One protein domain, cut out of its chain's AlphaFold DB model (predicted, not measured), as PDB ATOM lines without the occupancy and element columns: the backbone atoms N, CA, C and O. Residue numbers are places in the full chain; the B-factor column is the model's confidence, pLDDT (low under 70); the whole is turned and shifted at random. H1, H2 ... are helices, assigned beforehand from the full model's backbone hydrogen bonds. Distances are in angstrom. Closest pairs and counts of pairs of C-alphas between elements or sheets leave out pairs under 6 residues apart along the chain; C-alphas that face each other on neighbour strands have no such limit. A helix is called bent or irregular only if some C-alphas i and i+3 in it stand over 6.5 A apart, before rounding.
ATOM      1  N   GLU A 158      93.342  11.059 -69.122       91.56
ATOM      2  CA  GLU A 158      93.172  12.019 -68.031       91.56
ATOM      3  C   GLU A 158      92.551  11.334 -66.796       91.56
ATOM      4  O   GLU A 158      93.107  11.390 -65.703       91.56
ATOM      5  N   GLU A 159      91.453  10.600 -66.987       89.69
ATOM      6  CA  GLU A 159      90.758   9.838 -65.942       89.69
ATOM      7  C   GLU A 159      91.574   8.646 -65.420       89.69
ATOM      8  O   GLU A 159      91.512   8.343 -64.231       89.69
ATOM      9  N   MET A 160      92.377   7.996 -66.270       92.75
ATOM     10  CA  MET A 160      93.316   6.961 -65.824       92.75
ATOM     11  C   MET A 160      94.409   7.557 -64.929       92.75
ATOM     12  O   MET A 160      94.730   6.987 -63.894       92.75
ATOM     13  N   TYR A 161      94.970   8.710 -65.294       92.56
ATOM     14  CA  TYR A 161      96.012   9.362 -64.502       92.56
ATOM     15  C   TYR A 161      95.468   9.943 -63.184       92.56
ATOM     16  O   TYR A 161      96.114   9.795 -62.146       92.56
ATOM     17  N   GLU A 162      94.261  10.528 -63.190       88.31
ATOM     18  CA  GLU A 162      93.513  10.851 -61.961       88.31
ATOM     19  C   GLU A 162      93.404   9.599 -61.070       88.31
ATOM     20  O   GLU A 162      93.763   9.635 -59.898       88.31
ATOM     21  N   LEU A 163      92.994   8.459 -61.632       87.38
ATOM     22  CA  LEU A 163      92.819   7.215 -60.883       87.38
ATOM     23  C   LEU A 163      94.117   6.689 -60.250       87.38
ATOM     24  O   LEU A 163      94.085   6.223 -59.114       87.38
ATOM     25  N   LEU A 164      95.254   6.797 -60.944       88.81
ATOM     26  CA  LEU A 164      96.562   6.361 -60.435       88.81
ATOM     27  C   LEU A 164      97.210   7.332 -59.434       88.81
ATOM     28  O   LEU A 164      98.168   6.960 -58.761       88.81
ATOM     29  N   THR A 165      96.701   8.560 -59.323       88.06
ATOM     30  CA  THR A 165      97.168   9.568 -58.349       88.06
ATOM     31  C   THR A 165      96.264   9.681 -57.115       88.06
ATOM     32  O   THR A 165      96.607  10.366 -56.149       88.06
ATOM     33  N   MET A 166      95.135   8.964 -57.103       80.31
ATOM     34  CA  MET A 166      94.220   8.880 -55.965       80.31
ATOM     35  C   MET A 166      94.675   7.841 -54.933       80.31
ATOM     36  O   MET A 166      94.855   6.666 -55.246       80.31
ATOM     37  N   ARG A 167      94.758   8.245 -53.660       65.44
ATOM     38  CA  ARG A 167      94.899   7.346 -52.503       65.44
ATOM     39  C   ARG A 167      93.827   7.707 -51.471       65.44
ATOM     40  O   ARG A 167      93.556   8.875 -51.234       65.44
ATOM     41  N   HIS A 168      93.135   6.704 -50.925       53.31
ATOM     42  CA  HIS A 168      92.033   6.876 -49.954       53.31
ATOM     43  C   HIS A 168      90.921   7.877 -50.358       53.31
ATOM     44  O   HIS A 168      90.252   8.445 -49.498       53.31
ATOM     45  N   GLY A 169      90.699   8.089 -51.661       55.50
ATOM     46  CA  GLY A 169      89.709   9.049 -52.167       55.50
ATOM     47  C   GLY A 169      90.177  10.511 -52.202       55.50
ATOM     48  O   GLY A 169      89.359  11.390 -52.461       55.50
ATOM     49  N   MET A 170      91.468  10.781 -51.983       57.41
ATOM     50  CA  MET A 170      92.089  12.096 -52.153       57.41
ATOM     51  C   MET A 170      93.258  12.035 -53.149       57.41
ATOM     52  O   MET A 170      93.953  11.022 -53.255       57.41
ATOM     53  N   VAL A 171      93.478  13.128 -53.891       62.09
ATOM     54  CA  VAL A 171      94.634  13.281 -54.797       62.09
ATOM     55  C   VAL A 171      95.856  13.603 -53.932       62.09
ATOM     56  O   VAL A 171      96.243  14.759 -53.784       62.09
ATOM     57  N   GLU A 172      96.401  12.583 -53.270       58.31
ATOM     58  CA  GLU A 172      97.464  12.737 -52.266       58.31
ATOM     59  C   GLU A 172      98.885  12.694 -52.840       58.31
ATOM     60  O   GLU A 172      99.832  12.988 -52.109       58.31
ATOM     61  N   GLY A 173      99.082  12.330 -54.113       66.06
ATOM     62  CA  GLY A 173     100.433  12.080 -54.612       66.06
ATOM     63  C   GLY A 173     100.656  12.243 -56.108       66.06
ATOM     64  O   GLY A 173      99.737  12.293 -56.924       66.06
ATOM     65  N   VAL A 174     101.942  12.297 -56.450       83.56
ATOM     66  CA  VAL A 174     102.436  12.120 -57.815       83.56
ATOM     67  C   VAL A 174     102.397  10.631 -58.161       83.56
ATOM     68  O   VAL A 174     102.601   9.788 -57.285       83.56
ATOM     69  N   LEU A 175     102.162  10.298 -59.431       91.00
ATOM     70  CA  LEU A 175     102.276   8.926 -59.913       91.00
ATOM     71  C   LEU A 175     103.745   8.492 -59.840       91.00
ATOM     72  O   LEU A 175     104.587   9.042 -60.551       91.00
ATOM     73  N   LYS A 176     104.047   7.519 -58.977       92.56
ATOM     74  CA  LYS A 176     105.387   6.933 -58.869       92.56
ATOM     75  C   LYS A 176     105.674   6.029 -60.061       92.56
ATOM     76  O   LYS A 176     104.803   5.265 -60.487       92.56
ATOM     77  N   LEU A 177     106.910   6.060 -60.554       93.00
ATOM     78  CA  LEU A 177     107.348   5.181 -61.637       93.00
ATOM     79  C   LEU A 177     107.194   3.696 -61.275       93.00
ATOM     80  O   LEU A 177     106.677   2.927 -62.085       93.00
ATOM     81  N   GLN A 178     107.580   3.301 -60.055       92.81
ATOM     82  CA  GLN A 178     107.463   1.911 -59.600       92.81
ATOM     83  C   GLN A 178     106.001   1.424 -59.582       92.81
ATOM     84  O   GLN A 178     105.728   0.330 -60.072       92.81
ATOM     85  N   ASP A 179     105.061   2.241 -59.087       92.31
ATOM     86  CA  ASP A 179     103.626   1.908 -59.052       92.31
ATOM     87  C   ASP A 179     103.077   1.682 -60.481       92.31
ATOM     88  O   ASP A 179     102.331   0.734 -60.733       92.31
ATOM     89  N   LEU A 180     103.486   2.520 -61.444       94.75
ATOM     90  CA  LEU A 180     103.082   2.408 -62.849       94.75
ATOM     91  C   LEU A 180     103.666   1.162 -63.541       94.75
ATOM     92  O   LEU A 180     102.956   0.475 -64.279       94.75
ATOM     93  N   VAL A 181     104.949   0.871 -63.311       94.31
ATOM     94  CA  VAL A 181     105.638  -0.304 -63.870       94.31
ATOM     95  C   VAL A 181     105.043  -1.602 -63.316       94.31
ATOM     96  O   VAL A 181     104.771  -2.526 -64.086       94.31
ATOM     97  N   GLN A 182     104.748  -1.643 -62.014       92.62
ATOM     98  CA  GLN A 182     104.086  -2.771 -61.358       92.62
ATOM     99  C   GLN A 182     102.674  -3.008 -61.919       92.62
ATOM    100  O   GLN A 182     102.349  -4.126 -62.326       92.62
ATOM    101  N   LEU A 183     101.858  -1.955 -62.046       93.88
ATOM    102  CA  LEU A 183     100.531  -2.056 -62.660       93.88
ATOM    103  C   LEU A 183     100.603  -2.572 -64.104       93.88
ATOM    104  O   LEU A 183      99.769  -3.376 -64.529       93.88
ATOM    105  N   PHE A 184     101.590  -2.129 -64.886       95.38
ATOM    106  CA  PHE A 184     101.763  -2.638 -66.243       95.38
ATOM    107  C   PHE A 184     102.162  -4.123 -66.240       95.38
ATOM    108  O   PHE A 184     101.605  -4.886 -67.026       95.38
ATOM    109  N   ALA A 185     103.021  -4.574 -65.320       92.25
ATOM    110  CA  ALA A 185     103.348  -5.993 -65.143       92.25
ATOM    111  C   ALA A 185     102.123  -6.857 -64.784       92.25
ATOM    112  O   ALA A 185     101.954  -7.965 -65.304       92.25
ATOM    113  N   GLU A 186     101.220  -6.339 -63.953       90.62
ATOM    114  CA  GLU A 186      99.926  -6.967 -63.666       90.62
ATOM    115  C   GLU A 186      99.050  -7.031 -64.926       90.62
ATOM    116  O   GLU A 186      98.475  -8.081 -65.226       90.62
ATOM    117  N   CYS A 187      99.032  -5.973 -65.746       92.81
ATOM    118  CA  CYS A 187      98.363  -5.997 -67.050       92.81
ATOM    119  C   CYS A 187      98.953  -7.063 -67.990       92.81
ATOM    120  O   CYS A 187      98.197  -7.787 -68.644       92.81
ATOM    121  N   LYS A 188     100.286  -7.210 -68.038       90.94
ATOM    122  CA  LYS A 188     100.963  -8.287 -68.785       90.94
ATOM    123  C   LYS A 188     100.497  -9.657 -68.295       90.94
ATOM    124  O   LYS A 188     100.049 -10.480 -69.093       90.94
ATOM    125  N   CYS A 189     100.512  -9.875 -66.979       85.69
ATOM    126  CA  CYS A 189     100.039 -11.108 -66.352       85.69
ATOM    127  C   CYS A 189      98.558 -11.399 -66.639       85.69
ATOM    128  O   CYS A 189      98.186 -12.567 -66.761       85.69
ATOM    129  N   ALA A 190      97.732 -10.360 -66.779       85.94
ATOM    130  CA  ALA A 190      96.322 -10.432 -67.148       85.94
ATOM    131  C   ALA A 190      96.064 -10.747 -68.638       85.94
ATOM    132  O   ALA A 190      94.923 -11.039 -68.997       85.94
ATOM    133  N   GLY A 191      97.093 -10.735 -69.495       87.50
ATOM    134  CA  GLY A 191      97.002 -11.063 -70.924       87.50
ATOM    135  C   GLY A 191      97.221  -9.889 -71.886       87.50
ATOM    136  O   GLY A 191      97.027 -10.058 -73.091       87.50
ATOM    137  N   LEU A 192      97.627  -8.707 -71.405       92.12
ATOM    138  CA  LEU A 192      97.971  -7.577 -72.274       92.12
ATOM    139  C   LEU A 192      99.269  -7.869 -73.052       92.12
ATOM    140  O   LEU A 192     100.373  -7.781 -72.516       92.12
ATOM    141  N   GLY A 193      99.149  -8.203 -74.336       91.44
ATOM    142  CA  GLY A 193     100.290  -8.547 -75.186       91.44
ATOM    143  C   GLY A 193      99.893  -8.909 -76.623       91.44
ATOM    144  O   GLY A 193      98.717  -8.795 -76.982       91.44
ATOM    145  N   PRO A 194     100.839  -9.393 -77.449       89.56
ATOM    146  CA  PRO A 194     100.649  -9.622 -78.886       89.56
ATOM    147  C   PRO A 194      99.465 -10.519 -79.249       89.56
ATOM    148  O   PRO A 194      98.826 -10.332 -80.288       89.56
ATOM    149  N   ARG A 195      99.111 -11.479 -78.380       89.75
ATOM    150  CA  ARG A 195      97.951 -12.355 -78.595       89.75
ATOM    151  C   ARG A 195      96.640 -11.567 -78.667       89.75
ATOM    152  O   ARG A 195      95.749 -11.950 -79.421       89.75
ATOM    153  N   LEU A 196      96.525 -10.457 -77.939       91.50
ATOM    154  CA  LEU A 196      95.344  -9.597 -77.968       91.50
ATOM    155  C   LEU A 196      95.190  -8.883 -79.316       91.50
ATOM    156  O   LEU A 196      94.091  -8.893 -79.863       91.50
ATOM    157  N   ALA A 197      96.282  -8.366 -79.892       89.56
ATOM    158  CA  ALA A 197      96.287  -7.723 -81.211       89.56
ATOM    159  C   ALA A 197      95.891  -8.692 -82.348       89.56
ATOM    160  O   ALA A 197      95.325  -8.286 -83.362       89.56
ATOM    161  N   GLN A 198      96.142  -9.995 -82.171       88.12
ATOM    162  CA  GLN A 198      95.679 -11.048 -83.088       88.12
ATOM    163  C   GLN A 198      94.192 -11.398 -82.893       88.12
ATOM    164  O   GLN A 198      93.512 -11.798 -83.841       88.12
ATOM    165  N   LEU A 199      93.682 -11.305 -81.660       90.25
ATOM    166  CA  LEU A 199      92.310 -11.690 -81.328       90.25
ATOM    167  C   LEU A 199      91.309 -10.557 -81.580       90.25
ATOM    168  O   LEU A 199      90.238 -10.820 -82.126       90.25
ATOM    169  N   VAL A 200      91.638  -9.324 -81.212       91.31
ATOM    170  CA  VAL A 200      90.743  -8.163 -81.256       91.31
ATOM    171  C   VAL A 200      91.204  -7.215 -82.366       91.31
ATOM    172  O   VAL A 200      92.384  -6.869 -82.372       91.31
ATOM    173  N   PRO A 201      90.321  -6.767 -83.283       87.50
ATOM    174  CA  PRO A 201      90.669  -5.737 -84.262       87.50
ATOM    175  C   PRO A 201      91.226  -4.486 -83.574       87.50
ATOM    176  O   PRO A 201      90.641  -4.036 -82.594       87.50
ATOM    177  N   GLN A 202      92.332  -3.952 -84.090       87.25
ATOM    178  CA  GLN A 202      92.943  -2.700 -83.636       87.25
ATOM    179  C   GLN A 202      92.987  -1.722 -84.813       87.25
ATOM    180  O   GLN A 202      93.282  -2.144 -85.941       87.25
ATOM    181  N   ASP A 203      92.733  -0.445 -84.544       82.81
ATOM    182  CA  ASP A 203      92.787   0.639 -85.533       82.81
ATOM    183  C   ASP A 203      94.115   1.426 -85.483       82.81
ATOM    184  O   ASP A 203      94.400   2.243 -86.365       82.81
ATOM    185  N   CYS A 204      94.981   1.137 -84.504       73.88
ATOM    186  CA  CYS A 204      96.360   1.610 -84.450       73.88
ATOM    187  C   CYS A 204      97.135   1.237 -85.733       73.88
ATOM    188  O   CYS A 204      96.951   0.167 -86.325       73.88
ATOM    189  N   GLY A 205      98.002   2.145 -86.192       64.69
ATOM    190  CA  GLY A 205      98.627   2.063 -87.514       64.69
ATOM    191  C   GLY A 205      99.355   0.739 -87.776       64.69
ATOM    192  O   GLY A 205     100.161   0.280 -86.971       64.69
ATOM    193  N   LYS A 206      99.123   0.130 -88.944       64.81
ATOM    194  CA  LYS A 206      99.820  -1.097 -89.358       64.81
ATOM    195  C   LYS A 206     101.205  -0.759 -89.911       64.81
ATOM    196  O   LYS A 206     101.382  -0.651 -91.120       64.81
ATOM    197  N   TRP A 207     102.190  -0.632 -89.025       66.81
ATOM    198  CA  TRP A 207     103.586  -0.285 -89.347       66.81
ATOM    199  C   TRP A 207     104.371  -1.365 -90.128       66.81
ATOM    200  O   TRP A 207     105.586  -1.263 -90.247       66.81
ATOM    201  N   GLY A 208     103.718  -2.420 -90.633       75.56
ATOM    202  CA  GLY A 208     104.385  -3.537 -91.321       75.56
ATOM    203  C   GLY A 208     105.245  -4.431 -90.417       75.56
ATOM    204  O   GLY A 208     106.014  -5.237 -90.929       75.56
ATOM    205  N   ARG A 209     105.112  -4.290 -89.092       84.00
ATOM    206  CA  ARG A 209     105.811  -5.066 -88.054       84.00
ATOM    207  C   ARG A 209     104.842  -5.974 -87.298       84.00
ATOM    208  O   ARG A 209     103.631  -5.749 -87.338       84.00
ATOM    209  N   GLU A 210     105.374  -6.975 -86.605       87.69
ATOM    210  CA  GLU A 210     104.594  -7.766 -85.650       87.69
ATOM    211  C   GLU A 210     104.375  -6.986 -84.334       87.69
ATOM    212  O   GLU A 210     105.111  -6.032 -84.060       87.69
ATOM    213  N   PRO A 211     103.349  -7.329 -83.532       91.31
ATOM    214  CA  PRO A 211     103.100  -6.676 -82.249       91.31
ATOM    215  C   PRO A 211     104.203  -7.022 -81.238       91.31
ATOM    216  O   PRO A 211     104.467  -8.201 -81.008       91.31
ATOM    217  N   GLU A 212     104.820  -6.016 -80.615       92.31
ATOM    218  CA  GLU A 212     105.919  -6.221 -79.662       92.31
ATOM    219  C   GLU A 212     105.409  -6.687 -78.292       92.31
ATOM    220  O   GLU A 212     104.443  -6.130 -77.760       92.31
ATOM    221  N   ASP A 213     106.080  -7.665 -77.675       92.56
ATOM    222  CA  ASP A 213     105.715  -8.142 -76.336       92.56
ATOM    223  C   ASP A 213     106.371  -7.311 -75.226       92.56
ATOM    224  O   ASP A 213     107.168  -7.813 -74.439       92.56
ATOM    225  N   VAL A 214     106.033  -6.017 -75.174       94.12
ATOM    226  CA  VAL A 214     106.739  -5.046 -74.319       94.12
ATOM    227  C   VAL A 214     106.726  -5.467 -72.844       94.12
ATOM    228  O   VAL A 214     105.652  -5.747 -72.302       94.12
ATOM    229  N   SER A 215     107.896  -5.518 -72.205       92.88
ATOM    230  CA  SER A 215     108.065  -5.910 -70.798       92.88
ATOM    231  C   SER A 215     107.854  -4.732 -69.830       92.88
ATOM    232  O   SER A 215     107.821  -3.567 -70.227       92.88
ATOM    233  N   ALA A 216     107.692  -5.017 -68.536       92.44
ATOM    234  CA  ALA A 216     107.523  -3.971 -67.524       92.44
ATOM    235  C   ALA A 216     108.789  -3.120 -67.322       92.44
ATOM    236  O   ALA A 216     108.695  -1.909 -67.142       92.44
ATOM    237  N   LEU A 217     109.974  -3.724 -67.443       91.81
ATOM    238  CA  LEU A 217     111.244  -2.998 -67.376       91.81
ATOM    239  C   LEU A 217     111.493  -2.164 -68.645       91.81
ATOM    240  O   LEU A 217     112.027  -1.059 -68.569       91.81
ATOM    241  N   GLU A 218     111.000  -2.614 -69.804       94.81
ATOM    242  CA  GLU A 218     111.032  -1.820 -71.041       94.81
ATOM    243  C   GLU A 218     110.199  -0.536 -70.924       94.81
ATOM    244  O   GLU A 218     110.623   0.509 -71.416       94.81
ATOM    245  N   LEU A 219     109.067  -0.562 -70.204       95.81
ATOM    246  CA  LEU A 219     108.311   0.653 -69.874       95.81
ATOM    247  C   LEU A 219     109.138   1.636 -69.021       95.81
ATOM    248  O   LEU A 219     109.078   2.843 -69.257       95.81
ATOM    249  N   GLY A 220     109.966   1.138 -68.097       94.56
ATOM    250  CA  GLY A 220     110.937   1.954 -67.357       94.56
ATOM    251  C   GLY A 220     111.959   2.636 -68.278       94.56
ATOM    252  O   GLY A 220     112.206   3.836 -68.156       94.56
ATOM    253  N   HIS A 221     112.487   1.925 -69.277       95.00
ATOM    254  CA  HIS A 221     113.377   2.527 -70.280       95.00
ATOM    255  C   HIS A 221     112.676   3.517 -71.223       95.00
ATOM    256  O   HIS A 221     113.306   4.486 -71.652       95.00
ATOM    257  N   LEU A 222     111.388   3.325 -71.529       97.00
ATOM    258  CA  LEU A 222     110.592   4.317 -72.261       97.00
ATOM    259  C   LEU A 222     110.398   5.601 -71.444       97.00
ATOM    260  O   LEU A 222     110.465   6.694 -72.005       97.00
ATOM    261  N   TYR A 223     110.204   5.490 -70.128       96.88
ATOM    262  CA  TYR A 223     110.172   6.647 -69.231       96.88
ATOM    263  C   TYR A 223     111.517   7.387 -69.202       96.88
ATOM    264  O   TYR A 223     111.542   8.607 -69.378       96.88
ATOM    265  N   ALA A 224     112.631   6.659 -69.067       95.56
ATOM    266  CA  ALA A 224     113.979   7.232 -69.107       95.56
ATOM    267  C   ALA A 224     114.230   8.012 -70.413       95.56
ATOM    268  O   ALA A 224     114.631   9.175 -70.373       95.56
ATOM    269  N   LEU A 225     113.867   7.427 -71.564       97.12
ATOM    270  CA  LEU A 225     113.930   8.086 -72.873       97.12
ATOM    271  C   LEU A 225     113.132   9.403 -72.910       97.12
ATOM    272  O   LEU A 225     113.594  10.379 -73.496       97.12
ATOM    273  N   ILE A 226     111.946   9.453 -72.291       97.25
ATOM    274  CA  ILE A 226     111.115  10.670 -72.237       97.25
ATOM    275  C   ILE A 226     111.745  11.743 -71.334       97.25
ATOM    276  O   ILE A 226     111.643  12.930 -71.654       97.25
ATOM    277  N   LYS A 227     112.404  11.356 -70.232       94.75
ATOM    278  CA  LYS A 227     113.119  12.295 -69.349       94.75
ATOM    279  C   LYS A 227     114.365  12.879 -70.010       94.75
ATOM    280  O   LYS A 227     114.564  14.089 -69.941       94.75
ATOM    281  N   GLU A 228     115.170  12.047 -70.668       95.56
ATOM    282  CA  GLU A 228     116.372  12.482 -71.392       95.56
ATOM    283  C   GLU A 228     116.027  13.291 -72.648       95.56
ATOM    284  O   GLU A 228     116.653  14.312 -72.937       95.56
ATOM    285  N   ASN A 229     114.998  12.862 -73.385       96.69
ATOM    286  CA  ASN A 229     114.523  13.512 -74.598       96.69
ATOM    287  C   ASN A 229     112.996  13.724 -74.560       96.69
ATOM    288  O   ASN A 229     112.229  12.929 -75.115       96.69
ATOM    289  N   PRO A 230     112.520  14.863 -74.024       95.81
ATOM    290  CA  PRO A 230     111.101  15.210 -74.045       95.81
ATOM    291  C   PRO A 230     110.493  15.359 -75.450       95.81
ATOM    292  O   PRO A 230     109.269  15.428 -75.565       95.81
ATOM    293  N   ALA A 231     111.303  15.415 -76.514       96.38
ATOM    294  CA  ALA A 231     110.856  15.435 -77.907       96.38
ATOM    295  C   ALA A 231     110.933  14.056 -78.598       96.38
ATOM    296  O   ALA A 231     110.727  13.982 -79.809       96.38
ATOM    297  N   ALA A 232     111.217  12.979 -77.850       97.44
ATOM    298  CA  ALA A 232     111.275  11.616 -78.370       97.44
ATOM    299  C   ALA A 232     109.996  11.238 -79.128       97.44
ATOM    300  O   ALA A 232     108.873  11.536 -78.712       97.44
ATOM    301  N   THR A 233     110.184  10.564 -80.255       97.00
ATOM    302  CA  THR A 233     109.122  10.099 -81.140       97.00
ATOM    303  C   THR A 233     108.855   8.611 -80.938       97.00
ATOM    304  O   THR A 233     109.676   7.874 -80.392       97.00
ATOM    305  N   VAL A 234     107.739   8.129 -81.490       95.12
ATOM    306  CA  VAL A 234     107.443   6.690 -81.592       95.12
ATOM    307  C   VAL A 234     108.614   5.893 -82.189       95.12
ATOM    308  O   VAL A 234     108.851   4.768 -81.767       95.12
ATOM    309  N   LYS A 235     109.380   6.447 -83.140       95.00
ATOM    310  CA  LYS A 235     110.527   5.733 -83.726       95.00
ATOM    311  C   LYS A 235     111.651   5.533 -82.714       95.00
ATOM    312  O   LYS A 235     112.213   4.444 -82.657       95.00
ATOM    313  N   ASP A 236     111.937   6.558 -81.919       97.19
ATOM    314  CA  ASP A 236     112.975   6.516 -80.888       97.19
ATOM    315  C   ASP A 236     112.586   5.515 -79.789       97.19
ATOM    316  O   ASP A 236     113.416   4.727 -79.349       97.19
ATOM    317  N   ALA A 237     111.297   5.462 -79.434       96.50
ATOM    318  CA  ALA A 237     110.744   4.470 -78.515       96.50
ATOM    319  C   ALA A 237     110.904   3.023 -79.016       96.50
ATOM    320  O   ALA A 237     111.307   2.151 -78.248       96.50
ATOM    321  N   LEU A 238     110.629   2.755 -80.300       95.19
ATOM    322  CA  LEU A 238     110.826   1.421 -80.884       95.19
ATOM    323  C   LEU A 238     112.306   1.015 -80.891       95.19
ATOM    324  O   LEU A 238     112.626  -0.101 -80.492       95.19
ATOM    325  N   VAL A 239     113.203   1.929 -81.282       95.94
ATOM    326  CA  VAL A 239     114.658   1.703 -81.240       95.94
ATOM    327  C   VAL A 239     115.131   1.437 -79.809       95.94
ATOM    328  O   VAL A 239     115.937   0.537 -79.592       95.94
ATOM    329  N   GLN A 240     114.604   2.169 -78.824       96.00
ATOM    330  CA  GLN A 240     114.951   1.960 -77.421       96.00
ATOM    331  C   GLN A 240     114.539   0.568 -76.932       96.00
ATOM    332  O   GLN A 240     115.362  -0.107 -76.320       96.00
ATOM    333  N   ILE A 241     113.322   0.104 -77.246       94.94
ATOM    334  CA  ILE A 241     112.873  -1.260 -76.909       94.94
ATOM    335  C   ILE A 241     113.789  -2.306 -77.560       94.94
ATOM    336  O   ILE A 241     114.260  -3.215 -76.878       94.94
ATOM    337  N   ASP A 242     114.102  -2.155 -78.852       93.69
ATOM    338  CA  ASP A 242     114.996  -3.073 -79.569       93.69
ATOM    339  C   ASP A 242     116.404  -3.152 -78.953       93.69
ATOM    340  O   ASP A 242     117.010  -4.225 -78.971       93.69
ATOM    341  N   ASN A 243     116.905  -2.054 -78.375       94.31
ATOM    342  CA  ASN A 243     118.209  -1.996 -77.711       94.31
ATOM    343  C   ASN A 243     118.225  -2.660 -76.322       94.31
ATOM    344  O   ASN A 243     119.265  -3.183 -75.923       94.31
ATOM    345  N   VAL A 244     117.117  -2.623 -75.568       91.56
ATOM    346  CA  VAL A 244     117.084  -3.082 -74.161       91.56
ATOM    347  C   VAL A 244     116.426  -4.449 -73.953       91.56
ATOM    348  O   VAL A 244     116.561  -5.023 -72.873       91.56
ATOM    349  N   LYS A 245     115.740  -5.003 -74.962       88.75
ATOM    350  CA  LYS A 245     114.938  -6.236 -74.827       88.75
ATOM    351  C   LYS A 245     115.686  -7.447 -74.273       88.75
ATOM    352  O   LYS A 245     115.154  -8.135 -73.412       88.75
ATOM    353  N   GLU A 246     116.930  -7.676 -74.691       85.31
ATOM    354  CA  GLU A 246     117.740  -8.806 -74.201       85.31
ATOM    355  C   GLU A 246     118.071  -8.669 -72.701       85.31
ATOM    356  O   GLU A 246     118.203  -9.663 -71.993       85.31
ATOM    357  N   VAL A 247     118.164  -7.431 -72.200       84.06
ATOM    358  CA  VAL A 247     118.418  -7.114 -70.784       84.06
ATOM    359  C   VAL A 247     117.119  -7.138 -69.968       84.06
ATOM    360  O   VAL A 247     117.127  -7.511 -68.798       84.06
ATOM    361  N   CYS A 248     115.992  -6.773 -70.586       84.31
ATOM    362  CA  CYS A 248     114.689  -6.611 -69.932       84.31
ATOM    363  C   CYS A 248     113.765  -7.838 -70.010       84.31
ATOM    364  O   CYS A 248     112.644  -7.779 -69.488       84.31
ATOM    365  N   ARG A 249     114.194  -8.917 -70.683       83.31
ATOM    366  CA  ARG A 249     113.447 -10.178 -70.856       83.31
ATOM    367  C   ARG A 249     114.185 -11.459 -70.391       83.31
ATOM    368  O   ARG A 249     113.987 -12.498 -71.023       83.31
ATOM    369  N   PRO A 250     115.011 -11.467 -69.319       64.56
ATOM    370  CA  PRO A 250     115.464 -12.732 -68.735       64.56
ATOM    371  C   PRO A 250     114.269 -13.525 -68.172       64.56
ATOM    372  O   PRO A 250     113.161 -13.000 -68.052       64.56
ATOM    373  N   GLU A 251     114.484 -14.792 -67.807       53.41
ATOM    374  CA  GLU A 251     113.450 -15.709 -67.291       53.41
ATOM    375  C   GLU A 251     112.952 -15.330 -65.874       53.41
ATOM    376  O   GLU A 251     113.148 -16.060 -64.902       53.41
ATOM    377  N   VAL A 252     112.288 -14.178 -65.738       51.81
ATOM    378  CA  VAL A 252     111.674 -13.727 -64.482       51.81
ATOM    379  C   VAL A 252     110.431 -14.573 -64.195       51.81
ATOM    380  O   VAL A 252     109.405 -14.471 -64.874       51.81
ATOM    381  N   GLN A 253     110.510 -15.423 -63.170       48.78
ATOM    382  CA  GLN A 253     109.399 -16.264 -62.727       48.78
ATOM    383  C   GLN A 253     108.385 -15.467 -61.886       48.78
ATOM    384  O   GLN A 253     108.283 -15.644 -60.677       48.78
ATOM    385  N   GLY A 254     107.583 -14.623 -62.541       58.66
ATOM    386  CA  GLY A 254     106.428 -13.951 -61.933       58.66
ATOM    387  C   GLY A 254     106.580 -12.437 -61.775       58.66
ATOM    388  O   GLY A 254     107.244 -11.788 -62.575       58.66
ATOM    389  N   LEU A 255     105.893 -11.874 -60.775       62.19
ATOM    390  CA  LEU A 255     105.936 -10.438 -60.444       62.19
ATOM    391  C   LEU A 255     107.085 -10.083 -59.479       62.19
ATOM    392  O   LEU A 255     107.401  -8.911 -59.306       62.19
ATOM    393  N   GLU A 256     107.704 -11.080 -58.845       59.75
ATOM    394  CA  GLU A 256     108.828 -10.881 -57.929       59.75
ATOM    395  C   GLU A 256     110.095 -10.514 -58.725       59.75
ATOM    396  O   GLU A 256     110.496 -11.237 -59.635       59.75
ATOM    397  N   GLY A 257     110.715  -9.375 -58.390       66.38
ATOM    398  CA  GLY A 257     111.926  -8.865 -59.052       66.38
ATOM    399  C   GLY A 257     111.711  -7.748 -60.084       66.38
ATOM    400  O   GLY A 257     112.676  -7.322 -60.716       66.38
ATOM    401  N   ILE A 258     110.485  -7.240 -60.261       78.38
ATOM    402  CA  ILE A 258     110.214  -6.096 -61.149       78.38
ATOM    403  C   ILE A 258     110.493  -4.782 -60.403       78.38
ATOM    404  O   ILE A 258     109.593  -4.131 -59.877       78.38
ATOM    405  N   GLU A 259     111.763  -4.386 -60.361       83.56
ATOM    406  CA  GLU A 259     112.229  -3.175 -59.680       83.56
ATOM    407  C   GLU A 259     112.949  -2.222 -60.641       83.56
ATOM    408  O   GLU A 259     113.920  -2.605 -61.294       83.56
ATOM    409  N   VAL A 260     112.515  -0.958 -60.711       84.81
ATOM    410  CA  VAL A 260     113.117   0.037 -61.628       84.81
ATOM    411  C   VAL A 260     114.536   0.463 -61.227       84.81
ATOM    412  O   VAL A 260     115.314   0.890 -62.080       84.81
ATOM    413  N   SER A 261     114.917   0.248 -59.966       83.75
ATOM    414  CA  SER A 261     116.287   0.410 -59.461       83.75
ATOM    415  C   SER A 261     117.300  -0.489 -60.172       83.75
ATOM    416  O   SER A 261     118.450  -0.085 -60.349       83.75
ATOM    417  N   SER A 262     116.878  -1.661 -60.667       80.56
ATOM    418  CA  SER A 262     117.718  -2.542 -61.496       80.56
ATOM    419  C   SER A 262     118.171  -1.881 -62.806       80.56
ATOM    420  O   SER A 262     119.195  -2.265 -63.369       80.56
ATOM    421  N   LEU A 263     117.444  -0.851 -63.255       80.44
ATOM    422  CA  LEU A 263     117.728  -0.057 -64.452       80.44
ATOM    423  C   LEU A 263     118.496   1.240 -64.130       80.44
ATOM    424  O   LEU A 263     118.760   2.034 -65.030       80.44
ATOM    425  N   GLY A 264     118.824   1.481 -62.855       81.75
ATOM    426  CA  GLY A 264     119.411   2.737 -62.377       81.75
ATOM    427  C   GLY A 264     118.418   3.898 -62.242       81.75
ATOM    428  O   GLY A 264     118.852   5.044 -62.147       81.75
ATOM    429  N   LEU A 265     117.107   3.623 -62.243       86.81
ATOM    430  CA  LEU A 265     116.045   4.623 -62.080       86.81
ATOM    431  C   LEU A 265     115.573   4.700 -60.622       86.81
ATOM    432  O   LEU A 265     115.634   3.710 -59.890       86.81
ATOM    433  N   ASP A 266     115.074   5.862 -60.201       86.94
ATOM    434  CA  ASP A 266     114.481   6.025 -58.871       86.94
ATOM    435  C   ASP A 266     113.081   5.370 -58.824       86.94
ATOM    436  O   ASP A 266     112.297   5.447 -59.772       86.94
ATOM    437  N   HIS A 267     112.751   4.702 -57.718       83.88
ATOM    438  CA  HIS A 267     111.416   4.135 -57.502       83.88
ATOM    439  C   HIS A 267     110.362   5.223 -57.267       83.88
ATOM    440  O   HIS A 267     109.212   5.076 -57.694       83.88
ATOM    441  N   ASP A 268     110.762   6.305 -56.594       85.88
ATOM    442  CA  ASP A 268     109.894   7.418 -56.204       85.88
ATOM    443  C   ASP A 268     109.779   8.489 -57.300       85.88
ATOM    444  O   ASP A 268     109.171   9.542 -57.090       85.88
ATOM    445  N   ASP A 269     110.326   8.202 -58.484       90.62
ATOM    446  CA  ASP A 269     110.424   9.147 -59.582       90.62
ATOM    447  C   ASP A 269     109.046   9.602 -60.088       90.62
ATOM    448  O   ASP A 269     108.102   8.820 -60.262       90.62
ATOM    449  N   ALA A 270     108.946  10.909 -60.318       92.56
ATOM    450  CA  ALA A 270     107.702  11.613 -60.583       92.56
ATOM    451  C   ALA A 270     107.269  11.486 -62.054       92.56
ATOM    452  O   ALA A 270     107.724  12.241 -62.929       92.56
ATOM    453  N   VAL A 271     106.318  10.588 -62.328       94.19
ATOM    454  CA  VAL A 271     105.661  10.489 -63.636       94.19
ATOM    455  C   VAL A 271     104.641  11.614 -63.777       94.19
ATOM    456  O   VAL A 271     103.586  11.589 -63.150       94.19
ATOM    457  N   GLY A 272     104.928  12.599 -64.630       94.12
ATOM    458  CA  GLY A 272     103.964  13.644 -64.973       94.12
ATOM    459  C   GLY A 272     102.916  13.161 -65.980       94.12
ATOM    460  O   GLY A 272     103.170  12.259 -66.776       94.12
ATOM    461  N   PHE A 273     101.751  13.817 -66.028       94.50
ATOM    462  CA  PHE A 273     100.676  13.462 -66.970       94.50
ATOM    463  C   PHE A 273     101.120  13.463 -68.447       94.50
ATOM    464  O   PHE A 273     100.720  12.597 -69.227       94.50
ATOM    465  N   GLY A 274     101.985  14.407 -68.837       96.00
ATOM    466  CA  GLY A 274     102.559  14.455 -70.185       96.00
ATOM    467  C   GLY A 274     103.480  13.269 -70.497       96.00
ATOM    468  O   GLY A 274     103.456  12.764 -71.620       96.00
ATOM    469  N   ASP A 275     104.233  12.796 -69.502       96.25
ATOM    470  CA  ASP A 275     105.118  11.634 -69.621       96.25
ATOM    471  C   ASP A 275     104.275  10.353 -69.719       96.25
ATOM    472  O   ASP A 275     104.465   9.549 -70.631       96.25
ATOM    473  N   PHE A 276     103.261  10.217 -68.856       96.94
ATOM    474  CA  PHE A 276     102.274   9.134 -68.898       96.94
ATOM    475  C   PHE A 276     101.590   9.018 -70.267       96.94
ATOM    476  O   PHE A 276     101.546   7.934 -70.850       96.94
ATOM    477  N   LYS A 277     101.107  10.135 -70.827       97.31
ATOM    478  CA  LYS A 277     100.429  10.140 -72.132       97.31
ATOM    479  C   LYS A 277     101.349   9.682 -73.270       97.31
ATOM    480  O   LYS A 277     100.911   8.906 -74.117       97.31
ATOM    481  N   LYS A 278     102.624  10.093 -73.256       97.62
ATOM    482  CA  LYS A 278     103.639   9.618 -74.216       97.62
ATOM    483  C   LYS A 278     103.969   8.141 -74.032       97.62
ATOM    484  O   LYS A 278     104.081   7.433 -75.024       97.62
ATOM    485  N   MET A 279     104.063   7.648 -72.797       97.75
ATOM    486  CA  MET A 279     104.257   6.216 -72.549       97.75
ATOM    487  C   MET A 279     103.099   5.380 -73.104       97.75
ATOM    488  O   MET A 279     103.346   4.378 -73.768       97.75
ATOM    489  N   VAL A 280     101.844   5.806 -72.920       97.62
ATOM    490  CA  VAL A 280     100.672   5.125 -73.508       97.62
ATOM    491  C   VAL A 280     100.696   5.174 -75.045       97.62
ATOM    492  O   VAL A 280     100.371   4.179 -75.694       97.62
ATOM    493  N   GLU A 281     101.131   6.285 -75.647       96.62
ATOM    494  CA  GLU A 281     101.338   6.397 -77.100       96.62
ATOM    495  C   GLU A 281     102.437   5.445 -77.611       96.62
ATOM    496  O   GLU A 281     102.232   4.727 -78.592       96.62
ATOM    497  N   PHE A 282     103.578   5.386 -76.920       97.06
ATOM    498  CA  PHE A 282     104.696   4.505 -77.256       97.06
ATOM    499  C   PHE A 282     104.319   3.028 -77.107       97.06
ATOM    500  O   PHE A 282     104.567   2.247 -78.026       97.06
ATOM    501  N   LEU A 283     103.649   2.647 -76.013       96.94
ATOM    502  CA  LEU A 283     103.110   1.298 -75.816       96.94
ATOM    503  C   LEU A 283     102.102   0.925 -76.911       96.94
ATOM    504  O   LEU A 283     102.172  -0.177 -77.448       96.94
ATOM    505  N   SER A 284     101.206   1.840 -77.291       95.56
ATOM    506  CA  SER A 284     100.224   1.615 -78.360       95.56
ATOM    507  C   SER A 284     100.892   1.300 -79.703       95.56
ATOM    508  O   SER A 284     100.524   0.331 -80.371       95.56
ATOM    509  N   ALA A 285     101.929   2.057 -80.073       94.12
ATOM    510  CA  ALA A 285     102.686   1.824 -81.302       94.12
ATOM    511  C   ALA A 285     103.624   0.601 -81.235       94.12
ATOM    512  O   ALA A 285     103.829  -0.077 -82.246       94.12
ATOM    513  N   ALA A 286     104.181   0.298 -80.060       94.31
ATOM    514  CA  ALA A 286     105.042  -0.860 -79.846       94.31
ATOM    515  C   ALA A 286     104.246  -2.170 -79.866       94.31
ATOM    516  O   ALA A 286     104.543  -3.065 -80.659       94.31
ATOM    517  N   MET A 287     103.198  -2.262 -79.051       94.31
ATOM    518  CA  MET A 287     102.377  -3.461 -78.876       94.31
ATOM    519  C   MET A 287     101.320  -3.645 -79.970       94.31
ATOM    520  O   MET A 287     100.619  -4.651 -79.948       94.31
ATOM    521  N   LEU A 288     101.174  -2.683 -80.893       94.19
ATOM    522  CA  LEU A 288     100.086  -2.617 -81.881       94.19
ATOM    523  C   LEU A 288      98.713  -2.854 -81.231       94.19
ATOM    524  O   LEU A 288      97.948  -3.722 -81.652       94.19
ATOM    525  N   LEU A 289      98.435  -2.083 -80.179       94.50
ATOM    526  CA  LEU A 289      97.162  -2.060 -79.462       94.50
ATOM    527  C   LEU A 289      96.634  -0.630 -79.404       94.50
ATOM    528  O   LEU A 289      97.400   0.309 -79.195       94.50
ATOM    529  N   ASP A 290      95.325  -0.453 -79.536       94.25
ATOM    530  CA  ASP A 290      94.690   0.855 -79.370       94.25
ATOM    531  C   ASP A 290      94.900   1.380 -77.938       94.25
ATOM    532  O   ASP A 290      94.858   0.609 -76.975       94.25
ATOM    533  N   GLN A 291      95.088   2.697 -77.775       95.19
ATOM    534  CA  GLN A 291      95.289   3.309 -76.451       95.19
ATOM    535  C   GLN A 291      94.136   2.965 -75.494       95.19
ATOM    536  O   GLN A 291      94.384   2.559 -74.362       95.19
ATOM    537  N   ASP A 292      92.889   3.002 -75.975       93.81
ATOM    538  CA  ASP A 292      91.691   2.574 -75.237       93.81
ATOM    539  C   ASP A 292      91.784   1.123 -74.728       93.81
ATOM    540  O   ASP A 292      91.264   0.810 -73.658       93.81
ATOM    541  N   THR A 293      92.443   0.224 -75.468       94.25
ATOM    542  CA  THR A 293      92.631  -1.186 -75.077       94.25
ATOM    543  C   THR A 293      93.655  -1.311 -73.947       94.25
ATOM    544  O   THR A 293      93.431  -2.070 -73.002       94.25
ATOM    545  N   ILE A 294      94.745  -0.541 -74.004       95.75
ATOM    546  CA  ILE A 294      95.758  -0.475 -72.938       95.75
ATOM    547  C   ILE A 294      95.147   0.148 -71.674       95.75
ATOM    548  O   ILE A 294      95.225  -0.440 -70.596       95.75
ATOM    549  N   LEU A 295      94.463   1.288 -71.810       95.94
ATOM    550  CA  LEU A 295      93.813   1.994 -70.702       95.94
ATOM    551  C   LEU A 295      92.706   1.152 -70.052       95.94
ATOM    552  O   LEU A 295      92.632   1.104 -68.828       95.94
ATOM    553  N   ALA A 296      91.890   0.430 -70.828       93.50
ATOM    554  CA  ALA A 296      90.881  -0.482 -70.281       93.50
ATOM    555  C   ALA A 296      91.506  -1.643 -69.483       93.50
ATOM    556  O   ALA A 296      90.952  -2.049 -68.457       93.50
ATOM    557  N   ALA A 297      92.664  -2.168 -69.909       93.75
ATOM    558  CA  ALA A 297      93.395  -3.188 -69.155       93.75
ATOM    559  C   ALA A 297      93.946  -2.625 -67.831       93.75
ATOM    560  O   ALA A 297      93.713  -3.222 -66.778       93.75
ATOM    561  N   MET A 298      94.583  -1.448 -67.871       94.31
ATOM    562  CA  MET A 298      95.112  -0.759 -66.687       94.31
ATOM    563  C   MET A 298      94.008  -0.389 -65.692       94.31
ATOM    564  O   MET A 298      94.126  -0.690 -64.507       94.31
ATOM    565  N   ALA A 299      92.897   0.180 -66.166       91.75
ATOM    566  CA  ALA A 299      91.733   0.492 -65.340       91.75
ATOM    567  C   ALA A 299      91.132  -0.772 -64.705       91.75
ATOM    568  O   ALA A 299      90.730  -0.745 -63.541       91.75
ATOM    569  N   SER A 300      91.110  -1.891 -65.441       90.38
ATOM    570  CA  SER A 300      90.608  -3.172 -64.928       90.38
ATOM    571  C   SER A 300      91.472  -3.738 -63.801       90.38
ATOM    572  O   SER A 300      90.908  -4.263 -62.844       90.38
ATOM    573  N   GLN A 301      92.805  -3.627 -63.882       90.00
ATOM    574  CA  GLN A 301      93.691  -4.054 -62.789       90.00
ATOM    575  C   GLN A 301      93.603  -3.092 -61.596       90.00
ATOM    576  O   GLN A 301      93.297  -3.525 -60.489       90.00
ATOM    577  N   ALA A 302      93.738  -1.781 -61.829       88.81
ATOM    578  CA  ALA A 302      93.768  -0.773 -60.765       88.81
ATOM    579  C   ALA A 302      92.456  -0.652 -59.958       88.81
ATOM    580  O   ALA A 302      92.467  -0.132 -58.846       88.81
ATOM    581  N   THR A 303      91.318  -1.109 -60.499       85.94
ATOM    582  CA  THR A 303      90.001  -1.008 -59.829       85.94
ATOM    583  C   THR A 303      89.297  -2.340 -59.579       85.94
ATOM    584  O   THR A 303      88.257  -2.365 -58.920       85.94
ATOM    585  N   GLY A 304      89.769  -3.439 -60.174       83.81
ATOM    586  CA  GLY A 304      89.035  -4.708 -60.237       83.81
ATOM    587  C   GLY A 304      87.733  -4.673 -61.064       83.81
ATOM    588  O   GLY A 304      87.072  -5.706 -61.199       83.81
TER     589      GLY A 304
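What this domain is: This is residues 158 to 304 of the 451 residues of the protein "Hypothetical protein" of Polarella glacialis (UniProt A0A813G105). What shape is it? Crossed helices stack in three tiers: H2 and H7 fill the middle, H1 and H8 pack on one side, and H4, H5 and H6 on the other. H3 lies at the edge. What is printed? The printed part has 147 residues with eight named helices, H1 to H8 in order, and no named strand: all helix. It is compact, with radius of gyration of the C-alphas 14.5 A and spans of 43 by 35 by 31 A.

Where its parts are: Where does it begin? H1, residues 158 to 165, starts with C-alpha 158 at (93.172, 12.019, -68.031). H2, residues 177 to 189, spans 18.5 A; H3 is residues 194 to 199. What follows? H4, residues 216 to 228, and H5, residues 234 to 248, span 19.1 A each. H5 is irregular: C-alphas 243 and 246 are 7.7 A apart. H6 is residues 260 to 263. What comes last? H7, residues 273 to 287, spans 20.8 A. H8, residues 291 to 303, spans 18.0 A and ends with C-alpha 303 at (90.001, -1.008, -59.829).

How they stand to each other: How do the hubs H4 and H7 meet? They touch at a steep tilt of 52 degrees, closest at C-alphas 226 and 275, 6.6 A. What else touches? Among them, H4 touches H5 (C-alphas 217 and 248, 5.6 A) and H6 (220 and 260, 6.4 A). Residues 183 to 187 of H2 touch H8, about perpendicular at 81 degrees. How are the backbones? Every O i to N i+4 pair is within hydrogen-bond range in H1, H2, H3, H4, H7 and H8, and 9 of 11 in H5; H6 is too short.

The domain as a whole: How large is it? The farthest C-alphas, His 168 and Gly 208, are 44.4 A apart. Which links are long? H1 to H2, H3 to H4 and H5 to H6; the printed part has no cut. Where is pLDDT under 70? Residues 167 to 173, 205 to 207 and 250 to 257.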